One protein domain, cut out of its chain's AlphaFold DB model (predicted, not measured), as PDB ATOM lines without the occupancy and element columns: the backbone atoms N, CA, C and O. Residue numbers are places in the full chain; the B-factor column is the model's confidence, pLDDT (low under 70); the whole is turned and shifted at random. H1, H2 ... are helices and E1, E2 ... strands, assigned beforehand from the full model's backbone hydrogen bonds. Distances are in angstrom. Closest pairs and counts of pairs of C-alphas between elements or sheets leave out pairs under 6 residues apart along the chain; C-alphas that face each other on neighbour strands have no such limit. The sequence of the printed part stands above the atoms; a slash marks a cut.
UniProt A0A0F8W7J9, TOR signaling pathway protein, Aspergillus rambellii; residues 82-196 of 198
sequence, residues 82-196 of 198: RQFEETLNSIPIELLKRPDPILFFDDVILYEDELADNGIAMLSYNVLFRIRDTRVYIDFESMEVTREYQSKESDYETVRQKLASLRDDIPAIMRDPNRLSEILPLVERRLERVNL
ATOM      1  N   ARG A  82      37.888  -8.812  36.104       70.62
ATOM      2  CA  ARG A  82      39.073  -8.074  36.565       70.62
ATOM      3  C   ARG A  82      38.920  -6.599  36.204       70.62
ATOM      4  O   ARG A  82      39.207  -6.197  35.077       70.62
ATOM      5  N   GLN A  83      38.413  -5.824  37.156       78.69
ATOM      6  CA  GLN A  83      38.288  -4.373  37.063       78.69
ATOM      7  C   GLN A  83      39.404  -3.686  37.847       78.69
ATOM      8  O   GLN A  83      40.109  -4.311  38.636       78.69
ATOM      9  N   PHE A  84      39.567  -2.393  37.588       84.56
ATOM     10  CA  PHE A  84      40.426  -1.539  38.389       84.56
ATOM     11  C   PHE A  84      39.904  -1.462  39.830       84.56
ATOM     12  O   PHE A  84      38.720  -1.217  40.056       84.56
ATOM     13  N   GLU A  85      40.801  -1.660  40.787       88.88
ATOM     14  CA  GLU A  85      40.561  -1.501  42.219       88.88
ATOM     15  C   GLU A  85      41.341  -0.291  42.733       88.88
ATOM     16  O   GLU A  85      42.473  -0.050  42.306       88.88
ATOM     17  N   GLU A  86      40.759   0.463  43.666       89.12
ATOM     18  CA  GLU A  86      41.441   1.598  44.287       89.12
ATOM     19  C   GLU A  86      42.715   1.145  45.007       89.12
ATOM     20  O   GLU A  86      42.745   0.136  45.718       89.12
ATOM     21  N   THR A  87      43.790   1.911  44.834       90.06
ATOM     22  CA  THR A  87      45.074   1.622  45.469       90.06
ATOM     23  C   THR A  87      45.734   2.882  45.996       90.06
ATOM     24  O   THR A  87      45.511   3.989  45.518       90.06
ATOM     25  N   LEU A  88      46.595   2.700  46.993       86.00
ATOM     26  CA  LEU A  88      47.480   3.748  47.500       86.00
ATOM     27  C   LEU A  88      48.868   3.685  46.847       86.00
ATOM     28  O   LEU A  88      49.690   4.578  47.055       86.00
ATOM     29  N   ASN A  89      49.132   2.642  46.055       84.44
ATOM     30  CA  ASN A  89      50.403   2.465  45.369       84.44
ATOM     31  C   ASN A  89      50.480   3.430  44.184       84.44
ATOM     32  O   ASN A  89      49.779   3.279  43.187       84.44
ATOM     33  N   SER A  90      51.341   4.439  44.303       86.69
ATOM     34  CA  SER A  90      51.638   5.361  43.210       86.69
ATOM     35  C   SER A  90      52.549   4.723  42.167       86.69
ATOM     36  O   SER A  90      53.367   3.861  42.489       86.69
ATOM     37  N   ILE A  91      52.483   5.240  40.940       88.06
ATOM     38  CA  ILE A  91      53.401   4.869  39.863       88.06
ATOM     39  C   ILE A  91      54.859   5.087  40.323       88.06
ATOM     40  O   ILE A  91      55.185   6.160  40.842       88.06
ATOM     41  N   PRO A  92      55.751   4.094  40.156       87.69
ATOM     42  CA  PRO A  92      57.134   4.172  40.618       87.69
ATOM     43  C   PRO A  92      57.974   5.103  39.728       87.69
ATOM     44  O   PRO A  92      58.664   4.672  38.806       87.69
ATOM     45  N   ILE A  93      57.962   6.402  40.038       85.94
ATOM     46  CA  ILE A  93      58.685   7.451  39.290       85.94
ATOM     47  C   ILE A  93      60.194   7.158  39.189       85.94
ATOM     48  O   ILE A  93      60.823   7.481  38.186       85.94
ATOM     49  N   GLU A  94      60.786   6.527  40.203       86.25
ATOM     50  CA  GLU A  94      62.215   6.185  40.202       86.25
ATOM     51  C   GLU A  94      62.586   5.122  39.159       86.25
ATOM     52  O   GLU A  94      63.734   5.081  38.723       86.25
ATOM     53  N   LEU A  95      61.635   4.283  38.727       85.19
ATOM     54  CA  LEU A  95      61.839   3.394  37.581       85.19
ATOM     55  C   LEU A  95      61.770   4.189  36.273       85.19
ATOM     56  O   LEU A  95      62.621   4.011  35.412       85.19
ATOM     57  N   LEU A  96      60.831   5.134  36.168       85.44
ATOM     58  CA  LEU A  96      60.640   5.968  34.974       85.44
ATOM     59  C   LEU A  96      61.777   6.971  34.716       85.44
ATOM     60  O   LEU A  96      61.965   7.410  33.588       85.44
ATOM     61  N   LYS A  97      62.539   7.354  35.747       87.00
ATOM     62  CA  LYS A  97      63.713   8.235  35.612       87.00
ATOM     63  C   LYS A  97      64.956   7.520  35.081       87.00
ATOM     64  O   LYS A  97      65.956   8.182  34.793       87.00
ATOM     65  N   ARG A  98      64.947   6.186  35.020       88.75
ATOM     66  CA  ARG A  98      66.098   5.423  34.536       88.75
ATOM     67  C   ARG A  98      66.253   5.643  33.031       88.75
ATOM     68  O   ARG A  98      65.255   5.660  32.316       88.75
ATOM     69  N   PRO A  99      67.487   5.815  32.532       85.44
ATOM     70  CA  PRO A  99      67.740   5.948  31.105       85.44
ATOM     71  C   PRO A  99      67.713   4.565  30.436       85.44
ATOM     72  O   PRO A  99      68.744   4.068  29.984       85.44
ATOM     73  N   ASP A 100      66.542   3.933  30.404       87.31
ATOM     74  CA  ASP A 100      66.312   2.706  29.646       87.31
ATOM     75  C   ASP A 100      65.937   3.061  28.191       87.31
ATOM     76  O   ASP A 100      65.280   4.078  27.947       87.31
ATOM     77  N   PRO A 101      66.373   2.278  27.187       89.75
ATOM     78  CA  PRO A 101      66.068   2.574  25.792       89.75
ATOM     79  C   PRO A 101      64.562   2.449  25.523       89.75
ATOM     80  O   PRO A 101      63.961   1.398  25.744       89.75
ATOM     81  N   ILE A 102      63.962   3.515  24.991       89.88
ATOM     82  CA  ILE A 102      62.561   3.521  24.565       89.88
ATOM     83  C   ILE A 102      62.445   2.685  23.289       89.88
ATOM     84  O   ILE A 102      62.966   3.066  22.241       89.88
ATOM     85  N   LEU A 103      61.783   1.531  23.383       89.88
ATOM     86  CA  LEU A 103      61.602   0.626  22.243       89.88
ATOM     87  C   LEU A 103      60.572   1.161  21.244       89.88
ATOM     88  O   LEU A 103      60.776   1.065  20.037       89.88
ATOM     89  N   PHE A 104      59.480   1.726  21.759       87.12
ATOM     90  CA  PHE A 104      58.376   2.268  20.977       87.12
ATOM     91  C   PHE A 104      57.877   3.550  21.635       87.12
ATOM     92  O   PHE A 104      57.746   3.616  22.858       87.12
ATOM     93  N   PHE A 105      57.606   4.557  20.815       89.75
ATOM     94  CA  PHE A 105      57.000   5.815  21.220       89.75
ATOM     95  C   PHE A 105      56.055   6.251  20.109       89.75
ATOM     96  O   PHE A 105      56.433   6.208  18.938       89.75
ATOM     97  N   ASP A 106      54.855   6.663  20.492       88.31
ATOM     98  CA  ASP A 106      53.876   7.243  19.587       88.31
ATOM     99  C   ASP A 106      53.081   8.322  20.330       88.31
ATOM    100  O   ASP A 106      52.951   8.264  21.557       88.31
ATOM    101  N   ASP A 107      52.574   9.300  19.586       85.50
ATOM    102  CA  ASP A 107      51.768  10.409  20.096       85.50
ATOM    103  C   ASP A 107      50.536  10.590  19.204       85.50
ATOM    104  O   ASP A 107      50.645  10.857  18.004       85.50
ATOM    105  N   VAL A 108      49.352  10.405  19.790       84.56
ATOM    106  CA  VAL A 108      48.080  10.349  19.062       84.56
ATOM    107  C   VAL A 108      47.124  11.398  19.607       84.56
ATOM    108  O   VAL A 108      46.612  11.298  20.722       84.56
ATOM    109  N   ILE A 109      46.812  12.381  18.765       81.44
ATOM    110  CA  ILE A 109      45.827  13.420  19.064       81.44
ATOM    111  C   ILE A 109      44.421  12.865  18.795       81.44
ATOM    112  O   ILE A 109      44.126  12.406  17.689       81.44
ATOM    113  N   LEU A 110      43.537  12.919  19.796       80.94
ATOM    114  CA  LEU A 110      42.145  12.451  19.686       80.94
ATOM    115  C   LEU A 110      41.194  13.556  19.207       80.94
ATOM    116  O   LEU A 110      40.358  13.349  18.327       80.94
ATOM    117  N   TYR A 111      41.314  14.745  19.784       79.69
ATOM    118  CA  TYR A 111      40.587  15.934  19.365       79.69
ATOM    119  C   TYR A 111      41.328  17.183  19.841       79.69
ATOM    120  O   TYR A 111      42.069  17.151  20.821       79.69
ATOM    121  N   GLU A 112      41.100  18.281  19.140       76.62
ATOM    122  CA  GLU A 112      41.655  19.600  19.429       76.62
ATOM    123  C   GLU A 112      40.572  20.629  19.129       76.62
ATOM    124  O   GLU A 112      39.847  20.479  18.149       76.62
ATOM    125  N   ASP A 113      40.420  21.671  19.935       73.44
ATOM    126  CA  ASP A 113      39.481  22.749  19.636       73.44
ATOM    127  C   ASP A 113      40.087  24.089  20.046       73.44
ATOM    128  O   ASP A 113      40.576  24.242  21.163       73.44
ATOM    129  N   GLU A 114      40.049  25.063  19.139       67.00
ATOM    130  CA  GLU A 114      40.557  26.419  19.383       67.00
ATOM    131  C   GLU A 114      39.515  27.313  20.081       67.00
ATOM    132  O   GLU A 114      39.716  28.520  20.228       67.00
ATOM    133  N   LEU A 115      38.376  26.737  20.498       66.31
ATOM    134  CA  LEU A 115      37.261  27.425  21.147       66.31
ATOM    135  C   LEU A 115      36.823  28.670  20.357       66.31
ATOM    136  O   LEU A 115      36.556  29.718  20.943       66.31
ATOM    137  N   ALA A 116      36.767  28.555  19.023       59.12
ATOM    138  CA  ALA A 116      36.467  29.625  18.060       59.12
ATOM    139  C   ALA A 116      37.275  30.913  18.262       59.12
ATOM    140  O   ALA A 116      36.701  31.986  18.458       59.12
ATOM    141  N   ASP A 117      38.602  30.799  18.253       60.50
ATOM    142  CA  ASP A 117      39.530  31.932  18.342       60.50
ATOM    143  C   ASP A 117      39.385  32.789  19.611       60.50
ATOM    144  O   ASP A 117      40.069  33.802  19.770       60.50
ATOM    145  N   ASN A 118      38.605  32.336  20.603       54.88
ATOM    146  CA  ASN A 118      38.668  32.882  21.962       54.88
ATOM    147  C   ASN A 118      40.041  32.596  22.616       54.88
ATOM    148  O   ASN A 118      40.321  33.069  23.717       54.88
ATOM    149  N   GLY A 119      40.902  31.843  21.918       50.06
ATOM    150  CA  GLY A 119      42.254  31.462  22.294       50.06
ATOM    151  C   GLY A 119      43.314  32.569  22.304       50.06
ATOM    152  O   GLY A 119      44.248  32.413  23.075       50.06
ATOM    153  N   ILE A 120      43.207  33.693  21.573       48.44
ATOM    154  CA  ILE A 120      44.029  34.910  21.818       48.44
ATOM    155  C   ILE A 120      43.286  36.173  21.324       48.44
ATOM    156  O   ILE A 120      43.353  36.541  20.155       48.44
ATOM    157  N   ALA A 121      42.682  36.916  22.256       31.56
ATOM    158  CA  ALA A 121      42.506  38.371  22.186       31.56
ATOM    159  C   ALA A 121      42.480  38.923  23.622       31.56
ATOM    160  O   ALA A 121      41.633  38.543  24.428       31.56
ATOM    161  N   MET A 122      43.443  39.782  23.984       43.91
ATOM    162  CA  MET A 122      43.541  40.376  25.326       43.91
ATOM    163  C   MET A 122      42.354  41.314  25.610       43.91
ATOM    164  O   MET A 122      42.435  42.516  25.373       43.91
ATOM    165  N   LEU A 123      41.282  40.766  26.184       32.16
ATOM    166  CA  LEU A 123      40.358  41.478  27.067       32.16
ATOM    167  C   LEU A 123      39.793  40.487  28.099       32.16
ATOM    168  O   LEU A 123      38.879  39.714  27.830       32.16
ATOM    169  N   SER A 124      40.417  40.476  29.277       45.97
ATOM    170  CA  SER A 124      40.253  39.470  30.326       45.97
ATOM    171  C   SER A 124      38.955  39.610  31.110       45.97
ATOM    172  O   SER A 124      38.850  40.528  31.915       45.97
ATOM    173  N   TYR A 125      38.068  38.620  31.017       42.03
ATOM    174  CA  TYR A 125      37.249  38.201  32.156       42.03
ATOM    175  C   TYR A 125      37.092  36.668  32.099       42.03
ATOM    176  O   TYR A 125      36.273  36.155  31.348       42.03
ATOM    177  N   ASN A 126      37.891  35.951  32.902       61.41
ATOM    178  CA  ASN A 126      37.755  34.520  33.253       61.41
ATOM    179  C   ASN A 126      38.394  33.467  32.318       61.41
ATOM    180  O   ASN A 126      37.727  32.537  31.873       61.41
ATOM    181  N   VAL A 127      39.711  33.548  32.096       69.19
ATOM    182  CA  VAL A 127      40.489  32.410  31.562       69.19
ATOM    183  C   VAL A 127      40.757  31.400  32.691       69.19
ATOM    184  O   VAL A 127      41.252  31.779  33.757       69.19
ATOM    185  N   LEU A 128      40.436  30.126  32.451       78.00
ATOM    186  CA  LEU A 128      40.663  29.000  33.363       78.00
ATOM    187  C   LEU A 128      41.646  28.019  32.719       78.00
ATOM    188  O   LEU A 128      41.418  27.562  31.601       78.00
ATOM    189  N   PHE A 129      42.710  27.663  33.434       81.69
ATOM    190  CA  PHE A 129      43.600  26.573  33.046       81.69
ATOM    191  C   PHE A 129      43.116  25.278  33.688       81.69
ATOM    192  O   PHE A 129      42.903  25.235  34.901       81.69
ATOM    193  N   ARG A 130      42.973  24.218  32.889       81.69
ATOM    194  CA  ARG A 130      42.564  22.894  33.360       81.69
ATOM    195  C   ARG A 130      43.383  21.812  32.668       81.69
ATOM    196  O   ARG A 130      43.476  21.801  31.447       81.69
ATOM    197  N   ILE A 131      43.948  20.901  33.454       83.75
ATOM    198  CA  ILE A 131      44.692  19.735  32.975       83.75
ATOM    199  C   ILE A 131      44.098  18.495  33.632       83.75
ATOM    200  O   ILE A 131      44.002  18.418  34.857       83.75
ATOM    201  N   ARG A 132      43.713  17.523  32.805       86.06
ATOM    202  CA  ARG A 132      43.333  16.180  33.241       86.06
ATOM    203  C   ARG A 132      44.343  15.200  32.673       86.06
ATOM    204  O   ARG A 132      44.450  15.068  31.460       86.06
ATOM    205  N   ASP A 133      45.109  14.582  33.555       87.69
ATOM    206  CA  ASP A 133      46.221  13.701  33.211       87.69
ATOM    207  C   ASP A 133      45.860  12.275  33.637       87.69
ATOM    208  O   ASP A 133      45.573  12.040  34.812       87.69
ATOM    209  N   THR A 134      45.838  11.342  32.682       89.19
ATOM    210  CA  THR A 134      45.666   9.909  32.947       89.19
ATOM    211  C   THR A 134      46.938   9.185  32.546       89.19
ATOM    212  O   THR A 134      47.281   9.125  31.369       89.19
ATOM    213  N   ARG A 135      47.609   8.578  33.521       91.44
ATOM    214  CA  ARG A 135      48.840   7.811  33.327       91.44
ATOM    215  C   ARG A 135      48.556   6.344  33.555       91.44
ATOM    216  O   ARG A 135      47.959   5.985  34.566       91.44
ATOM    217  N   VAL A 136      49.018   5.499  32.643       90.06
ATOM    218  CA  VAL A 136      48.955   4.044  32.786       90.06
ATOM    219  C   VAL A 136      50.378   3.511  32.809       90.06
ATOM    220  O   VAL A 136      51.171   3.793  31.915       90.06
ATOM    221  N   TYR A 137      50.701   2.760  33.852       92.25
ATOM    222  CA  TYR A 137      51.974   2.085  34.034       92.25
ATOM    223  C   TYR A 137      51.737   0.580  34.090       92.25
ATOM    224  O   TYR A 137      50.808   0.124  34.757       92.25
ATOM    225  N   ILE A 138      52.576  -0.183  33.395       91.06
ATOM    226  CA  ILE A 138      52.477  -1.639  33.318       91.06
ATOM    227  C   ILE A 138      53.789  -2.215  33.816       91.06
ATOM    228  O   ILE A 138      54.845  -1.954  33.242       91.06
ATOM    229  N   ASP A 139      53.706  -3.006  34.876       90.00
ATOM    230  CA  ASP A 139      54.822  -3.795  35.365       90.00
ATOM    231  C   ASP A 139      54.713  -5.223  34.823       90.00
ATOM    232  O   ASP A 139      53.817  -5.988  35.186       90.00
ATOM    233  N   PHE A 140      55.642  -5.582  33.940       86.12
ATOM    234  CA  PHE A 140      55.700  -6.909  33.334       86.12
ATOM    235  C   PHE A 140      56.183  -7.997  34.303       86.12
ATOM    236  O   PHE A 140      55.910  -9.171  34.058       86.12
ATOM    237  N   GLU A 141      56.889  -7.649  35.385       86.69
ATOM    238  CA  GLU A 141      57.351  -8.634  36.370       86.69
ATOM    239  C   GLU A 141      56.208  -9.058  37.292       86.69
ATOM    240  O   GLU A 141      55.970 -10.251  37.492       86.69
ATOM    241  N   SER A 142      55.474  -8.083  37.833       86.44
ATOM    242  CA  SER A 142      54.336  -8.335  38.724       86.44
ATOM    243  C   SER A 142      53.013  -8.577  37.990       86.44
ATOM    244  O   SER A 142      52.036  -8.990  38.619       86.44
ATOM    245  N   MET A 143      52.980  -8.359  36.668       88.19
ATOM    246  CA  MET A 143      51.769  -8.391  35.840       88.19
ATOM    247  C   MET A 143      50.683  -7.443  36.375       88.19
ATOM    248  O   MET A 143      49.490  -7.739  36.295       88.19
ATOM    249  N   GLU A 144      51.089  -6.312  36.952       89.31
ATOM    250  CA  GLU A 144      50.199  -5.297  37.515       89.31
ATOM    251  C   GLU A 144      50.119  -4.093  36.570       89.31
ATOM    252  O   GLU A 144      51.130  -3.589  36.078       89.31
ATOM    253  N   VAL A 145      48.899  -3.620  36.320       91.44
ATOM    254  CA  VAL A 145      48.649  -2.364  35.610       91.44
ATOM    255  C   VAL A 145      48.143  -1.347  36.615       91.44
ATOM    256  O   VAL A 145      47.104  -1.558  37.235       91.44
ATOM    257  N   THR A 146      48.846  -0.230  36.740       92.31
ATOM    258  CA  THR A 146      48.487   0.881  37.624       92.31
ATOM    259  C   THR A 146      48.065   2.075  36.786       92.31
ATOM    260  O   THR A 146      48.783   2.498  35.880       92.31
ATOM    261  N   ARG A 147      46.900   2.637  37.095       92.69
ATOM    262  CA  ARG A 147      46.354   3.843  36.483       92.69
ATOM    263  C   ARG A 147      46.304   4.961  37.516       92.69
ATOM    264  O   ARG A 147      45.796   4.787  38.619       92.69
ATOM    265  N   GLU A 148      46.799   6.128  37.139       92.69
ATOM    266  CA  GLU A 148      46.684   7.351  37.921       92.69
ATOM    267  C   GLU A 148      45.933   8.405  37.110       92.69
ATOM    268  O   GLU A 148      46.356   8.752  36.013       92.69
ATOM    269  N   TYR A 149      44.845   8.933  37.663       92.31
ATOM    270  CA  TYR A 149      44.130  10.087  37.124       92.31
ATOM    271  C   TYR A 149      44.346  11.295  38.034       92.31
ATOM    272  O   TYR A 149      44.167  11.200  39.251       92.31
ATOM    273  N   GLN A 150      44.697  12.439  37.456       90.75
ATOM    274  CA  GLN A 150      44.842  13.711  38.155       90.75
ATOM    275  C   GLN A 150      44.041  14.798  37.444       90.75
ATOM    276  O   GLN A 150      44.186  14.997  36.242       90.75
ATOM    277  N   SER A 151      43.248  15.549  38.205       88.31
ATOM    278  CA  SER A 151      42.598  16.777  37.751       88.31
ATOM    279  C   SER A 151      43.250  17.965  38.440       88.31
ATOM    280  O   SER A 151      43.317  18.016  39.672       88.31
ATOM    281  N   LYS A 152      43.746  18.917  37.654       87.69
ATOM    282  CA  LYS A 152      44.363  20.156  38.128       87.69
ATOM    283  C   LYS A 152      43.693  21.338  37.449       87.69
ATOM    284  O   LYS A 152      43.527  21.329  36.230       87.69
ATOM    285  N   GLU A 153      43.341  22.369  38.207       85.69
ATOM    286  CA  GLU A 153      42.747  23.576  37.628       85.69
ATOM    287  C   GLU A 153      43.094  24.838  38.421       85.69
ATOM    288  O   GLU A 153      43.316  24.786  39.628       85.69
ATOM    289  N   SER A 154      43.177  25.979  37.738       85.50
ATOM    290  CA  SER A 154      43.390  27.289  38.365       85.50
ATOM    291  C   SER A 154      42.945  28.411  37.439       85.50
ATOM    292  O   SER A 154      43.059  28.306  36.217       85.50
ATOM    293  N   ASP A 155      42.507  29.526  38.018       86.31
ATOM    294  CA  ASP A 155      42.258  30.750  37.264       86.31
ATOM    295  C   ASP A 155      43.567  31.390  36.771       86.31
ATOM    296  O   ASP A 155      44.646  31.209  37.349       86.31
ATOM    297  N   TYR A 156      43.452  32.154  35.686       83.88
ATOM    298  CA  TYR A 156      44.578  32.811  35.033       83.88
ATOM    299  C   TYR A 156      45.354  33.764  35.938       83.88
ATOM    300  O   TYR A 156      46.581  33.805  35.855       83.88
ATOM    301  N   GLU A 157      44.678  34.532  36.794       83.12
ATOM    302  CA  GLU A 157      45.350  35.540  37.613       83.12
ATOM    303  C   GLU A 157      46.213  34.869  38.689       83.12
ATOM    304  O   GLU A 157      47.372  35.247  38.864       83.12
ATOM    305  N   THR A 158      45.721  33.794  39.309       84.38
ATOM    306  CA  THR A 158      46.501  32.968  40.240       84.38
ATOM    307  C   THR A 158      47.737  32.361  39.566       84.38
ATOM    308  O   THR A 158      48.836  32.407  40.130       84.38
ATOM    309  N   VAL A 159      47.604  31.824  38.346       84.06
ATOM    310  CA  VAL A 159      48.748  31.263  37.597       84.06
ATOM    311  C   VAL A 159      49.745  32.359  37.222       84.06
ATOM    312  O   VAL A 159      50.949  32.209  37.435       84.06
ATOM    313  N   ARG A 160      49.255  33.497  36.722       83.12
ATOM    314  CA  ARG A 160      50.078  34.649  36.345       83.12
ATOM    315  C   ARG A 160      50.862  35.204  37.530       83.12
ATOM    316  O   ARG A 160      52.045  35.493  37.375       83.12
ATOM    317  N   GLN A 161      50.240  35.339  38.701       83.94
ATOM    318  CA  GLN A 161      50.912  35.815  39.913       83.94
ATOM    319  C   GLN A 161      52.001  34.848  40.383       83.94
ATOM    320  O   GLN A 161      53.100  35.289  40.723       83.94
ATOM    321  N   LYS A 162      51.743  33.533  40.334       82.44
ATOM    322  CA  LYS A 162      52.766  32.516  40.623       82.44
ATOM    323  C   LYS A 162      53.949  32.630  39.657       82.44
ATOM    324  O   LYS A 162      55.092  32.696  40.102       82.44
ATOM    325  N   LEU A 163      53.687  32.741  38.356       81.94
ATOM    326  CA  LEU A 163      54.722  32.851  37.322       81.94
ATOM    327  C   LEU A 163      55.513  34.162  37.391       81.94
ATOM    328  O   LEU A 163      56.728  34.163  37.203       81.94
ATOM    329  N   ALA A 164      54.860  35.273  37.739       79.06
ATOM    330  CA  ALA A 164      55.524  36.562  37.915       79.06
ATOM    331  C   ALA A 164      56.593  36.529  39.020       79.06
ATOM    332  O   ALA A 164      57.570  37.277  38.952       79.06
ATOM    333  N   SER A 165      56.446  35.646  40.015       74.62
ATOM    334  CA  SER A 165      57.457  35.469  41.063       74.62
ATOM    335  C   SER A 165      58.702  34.701  40.593       74.62
ATOM    336  O   SER A 165      59.778  34.899  41.154       74.62
ATOM    337  N   LEU A 166      58.585  33.897  39.529       72.19
ATOM    338  CA  LEU A 166      59.653  33.043  38.992       72.19
ATOM    339  C   LEU A 166      60.549  33.741  37.948       72.19
ATOM    340  O   LEU A 166      61.619  33.234  37.638       72.19
ATOM    341  N   ARG A 167      60.178  34.945  37.476       67.75
ATOM    342  CA  ARG A 167      60.898  35.735  36.442       67.75
ATOM    343  C   ARG A 167      61.096  35.021  35.095       67.75
ATOM    344  O   ARG A 167      62.006  35.374  34.347       67.75
ATOM    345  N   ASP A 168      60.229  34.072  34.773       68.75
ATOM    346  CA  ASP A 168      60.263  33.352  33.503       68.75
ATOM    347  C   ASP A 168      59.394  34.016  32.420       68.75
ATOM    348  O   ASP A 168      58.597  34.922  32.687       68.75
ATOM    349  N   ASP A 169      59.534  33.544  31.179       76.75
ATOM    350  CA  ASP A 169      58.678  33.924  30.052       76.75
ATOM    351  C   ASP A 169      57.249  33.379  30.259       76.75
ATOM    352  O   ASP A 169      56.924  32.236  29.925       76.75
ATOM    353  N   ILE A 170      56.398  34.212  30.870       76.62
ATOM    354  CA  ILE A 170      55.029  33.867  31.280       76.62
ATOM    355  C   ILE A 170      54.194  33.336  30.092       76.62
ATOM    356  O   ILE A 170      53.611  32.257  30.233       76.62
ATOM    357  N   PRO A 171      54.139  34.007  28.918       76.19
ATOM    358  CA  PRO A 171      53.442  33.477  27.744       76.19
ATOM    359  C   PRO A 171      53.958  32.135  27.222       76.19
ATOM    360  O   PRO A 171      53.169  31.376  26.661       76.19
ATOM    361  N   ALA A 172      55.259  31.854  27.335       78.38
ATOM    362  CA  ALA A 172      55.813  30.576  26.890       78.38
ATOM    363  C   ALA A 172      55.379  29.442  27.826       78.38
ATOM    364  O   ALA A 172      54.897  28.412  27.360       78.38
ATOM    365  N   ILE A 173      55.453  29.663  29.143       78.75
ATOM    366  CA  ILE A 173      55.034  28.663  30.133       78.75
ATOM    367  C   ILE A 173      53.533  28.394  30.049       78.75
ATOM    368  O   ILE A 173      53.122  27.244  30.107       78.75
ATOM    369  N   MET A 174      52.710  29.425  29.847       78.88
ATOM    370  CA  MET A 174      51.257  29.261  29.709       78.88
ATOM    371  C   MET A 174      50.827  28.442  28.483       78.88
ATOM    372  O   MET A 174      49.671  28.035  28.408       78.88
ATOM    373  N   ARG A 175      51.729  28.207  27.524       78.38
ATOM    374  CA  ARG A 175      51.482  27.350  26.357       78.38
ATOM    375  C   ARG A 175      52.063  25.947  26.506       78.38
ATOM    376  O   ARG A 175      51.805  25.114  25.648       78.38
ATOM    377  N   ASP A 176      52.835  25.687  27.560       81.62
ATOM    378  CA  ASP A 176      53.469  24.396  27.815       81.62
ATOM    379  C   ASP A 176      52.680  23.626  28.897       81.62
ATOM    380  O   ASP A 176      52.734  23.985  30.082       81.62
ATOM    381  N   PRO A 177      51.954  22.552  28.527       81.88
ATOM    382  CA  PRO A 177      51.172  21.761  29.476       81.88
ATOM    383  C   PRO A 177      52.019  21.117  30.576       81.88
ATOM    384  O   PRO A 177      51.560  21.008  31.716       81.88
ATOM    385  N   ASN A 178      53.260  20.716  30.274       84.31
ATOM    386  CA  ASN A 178      54.136  20.061  31.245       84.31
ATOM    387  C   ASN A 178      54.544  21.046  32.338       84.31
ATOM    388  O   ASN A 178      54.420  20.747  33.526       84.31
ATOM    389  N   ARG A 179      54.950  22.255  31.940       83.31
ATOM    390  CA  ARG A 179      55.300  23.333  32.877       83.31
ATOM    391  C   ARG A 179      54.091  23.803  33.678       83.31
ATOM    392  O   ARG A 179      54.198  24.010  34.884       83.31
ATOM    393  N   LEU A 180      52.929  23.940  33.038       83.62
ATOM    394  CA  LEU A 180      51.698  24.310  33.736       83.62
ATOM    395  C   LEU A 180      51.283  23.263  34.773       83.62
ATOM    396  O   LEU A 180      50.883  23.629  35.878       83.62
ATOM    397  N   SER A 181      51.421  21.972  34.464       84.75
ATOM    398  CA  SER A 181      51.064  20.881  35.381       84.75
ATOM    399  C   SER A 181      51.832  20.931  36.709       84.75
ATOM    400  O   SER A 181      51.305  20.493  37.735       84.75
ATOM    401  N   GLU A 182      53.044  21.495  36.736       84.81
ATOM    402  CA  GLU A 182      53.832  21.689  37.965       84.81
ATOM    403  C   GLU A 182      53.289  22.819  38.860       84.81
ATOM    404  O   GLU A 182      53.519  22.828  40.069       84.81
ATOM    405  N   ILE A 183      52.552  23.770  38.283       85.31
ATOM    406  CA  ILE A 183      52.112  25.008  38.946       85.31
ATOM    407  C   ILE A 183      50.645  24.922  39.384       85.31
ATOM    408  O   ILE A 183      50.255  25.506  40.412       85.31
ATOM    409  N   LEU A 184      49.827  24.227  38.588       86.38
ATOM    410  CA  LEU A 184      48.400  24.076  38.832       86.38
ATOM    411  C   LEU A 184      48.151  23.231  40.093       86.38
ATOM    412  O   LEU A 184      48.750  22.164  40.254       86.38
ATOM    413  N   PRO A 185      47.266  23.685  40.999       89.44
ATOM    414  CA  PRO A 185      46.910  22.919  42.178       89.44
ATOM    415  C   PRO A 185      46.116  21.670  41.782       89.44
ATOM    416  O   PRO A 185      45.301  21.683  40.859       89.44
ATOM    417  N   LEU A 186      46.366  20.586  42.510       89.31
ATOM    418  CA  LEU A 186      45.648  19.326  42.371       89.31
ATOM    419  C   LEU A 186      44.259  19.446  43.006       89.31
ATOM    420  O   LEU A 186      44.154  19.743  44.194       89.31
ATOM    421  N   VAL A 187      43.219  19.198  42.215       89.38
ATOM    422  CA  VAL A 187      41.816  19.178  42.657       89.38
ATOM    423  C   VAL A 187      41.378  17.761  42.991       89.38
ATOM    424  O   VAL A 187      40.772  17.524  44.030       89.38
ATOM    425  N   GLU A 188      41.712  16.812  42.121       90.50
ATOM    426  CA  GLU A 188      41.323  15.413  42.266       90.50
ATOM    427  C   GLU A 188      42.494  14.511  41.897       90.50
ATOM    428  O   GLU A 188      43.233  14.784  40.950       90.50
ATOM    429  N   ARG A 189      42.642  13.410  42.631       91.75
ATOM    430  CA  ARG A 189      43.567  12.333  42.302       91.75
ATOM    431  C   ARG A 189      42.895  10.999  42.565       91.75
ATOM    432  O   ARG A 189      42.388  10.783  43.661       91.75
ATOM    433  N   ARG A 190      42.948  10.108  41.580       91.69
ATOM    434  CA  ARG A 190      42.489   8.722  41.687       91.69
ATOM    435  C   ARG A 190      43.634   7.800  41.304       91.69
ATOM    436  O   ARG A 190      44.330   8.049  40.322       91.69
ATOM    437  N   LEU A 191      43.845   6.773  42.112       92.19
ATOM    438  CA  LEU A 191      44.863   5.754  41.904       92.19
ATOM    439  C   LEU A 191      44.176   4.404  41.904       92.19
ATOM    440  O   LEU A 191      43.462   4.050  42.841       92.19
ATOM    441  N   GLU A 192      44.403   3.659  40.840       92.44
ATOM    442  CA  GLU A 192      43.739   2.400  40.587       92.44
ATOM    443  C   GLU A 192      44.749   1.382  40.077       92.44
ATOM    444  O   GLU A 192      45.732   1.734  39.427       92.44
ATOM    445  N   ARG A 193      44.505   0.105  40.341       92.12
ATOM    446  CA  ARG A 193      45.314  -0.980  39.792       92.12
ATOM    447  C   ARG A 193      44.470  -2.165  39.377       92.12
ATOM    448  O   ARG A 193      43.387  -2.379  39.908       92.12
ATOM    449  N   VAL A 194      44.994  -2.966  38.468       90.88
ATOM    450  CA  VAL A 194      44.441  -4.269  38.117       90.88
ATOM    451  C   VAL A 194      45.579  -5.271  37.997       90.88
ATOM    452  O   VAL A 194      46.616  -4.993  37.396       90.88
ATOM    453  N   ASN A 195      45.393  -6.445  38.594       88.50
ATOM    454  CA  ASN A 195      46.345  -7.539  38.478       88.50
ATOM    455  C   ASN A 195      45.940  -8.451  37.308       88.50
ATOM    456  O   ASN A 195      44.822  -8.972  37.259       88.50
ATOM    457  N   LEU A 196      46.850  -8.616  36.349       84.75
ATOM    458  CA  LEU A 196      46.685  -9.459  35.164       84.75
ATOM    459  C   LEU A 196      47.345 -10.835  35.316       84.75
ATOM    460  O   LEU A 196      47.190 -11.679  34.430       84.75
TER     461      LEU A 196
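AT A GLANCE: This is residues 82 to 196 of the 198 residues of the protein "TOR signaling pathway protein" of Aspergillus rambellii (UniProt A0A0F8W7J9). A long, narrow antiparallel sheet in the order E1, E2, E3 makes the longest axis; H2, H3 and H4 gather at one end, where H4 packs across one face. H1 lies off the sheet toward the other end, and the long link after it, with residues 97 to 117 standing free, swings back to E1. The 115 printed residues hold four named helices and three named strands, in the order H1, E1, E2, H2, H3, H4, E3, of mixed class. The whole is loose, with a radius of gyration of the C-alphas of 17.8 A and spans of 53 by 31 by 27 A.

HOW THE PARTS SIT: Residues 85 to 86 pair antiparallel with residues 192 to 193 of E3, residues 186 to 195. H1, residues 93 to 96, is not on the sheet. E1, residues 128 to 139, and E2, residues 144 to 155, form a hairpin, with N 133 and O 150 2.9 A apart, within hydrogen-bond range. E2 is the inner strand; N 149 and O 190 of E3 are 2.8 A apart, also within range. H2, residues 156 to 166, only grazes the sheet, with its residues 156 to 159. H3, residues 170 to 173, touches H2 only at the corner, and only just, with 3 pairs of C-alphas within 8 A; the closest are Leu 163 and Ile 170, 6.1 A. H4, residues 177 to 183, is on the sheet at a height of 9.0 A and runs across the strands, at 75 degrees to E1 on the local plane. In H4, 1 of 3 O i to N i+4 pairs and 4 of 4 O i to N i+3 pairs are within hydrogen-bond range; in H2, 6 of 7 O i to N i+4 pairs are, and H1 and H3 are too short for such a pair.

IN THESE COORDINATES: H1 begins at C-alpha 93 (58.685, 7.451, 39.290). E1 is 35.8 A long, E2 36.9 A, H2 15.6 A and E3 27.2 A, ending at C-alpha 195 (46.345, -7.539, 38.478).

THE WHOLE: The C-alphas farthest apart, of Leu 123 and Glu 141, are 53.7 A apart. The printed part has no cut, and H1 to E1 is a long link. Mean pLDDT of the printed part is 81.2; residues 114 to 127 and 167 to 168 are under 70.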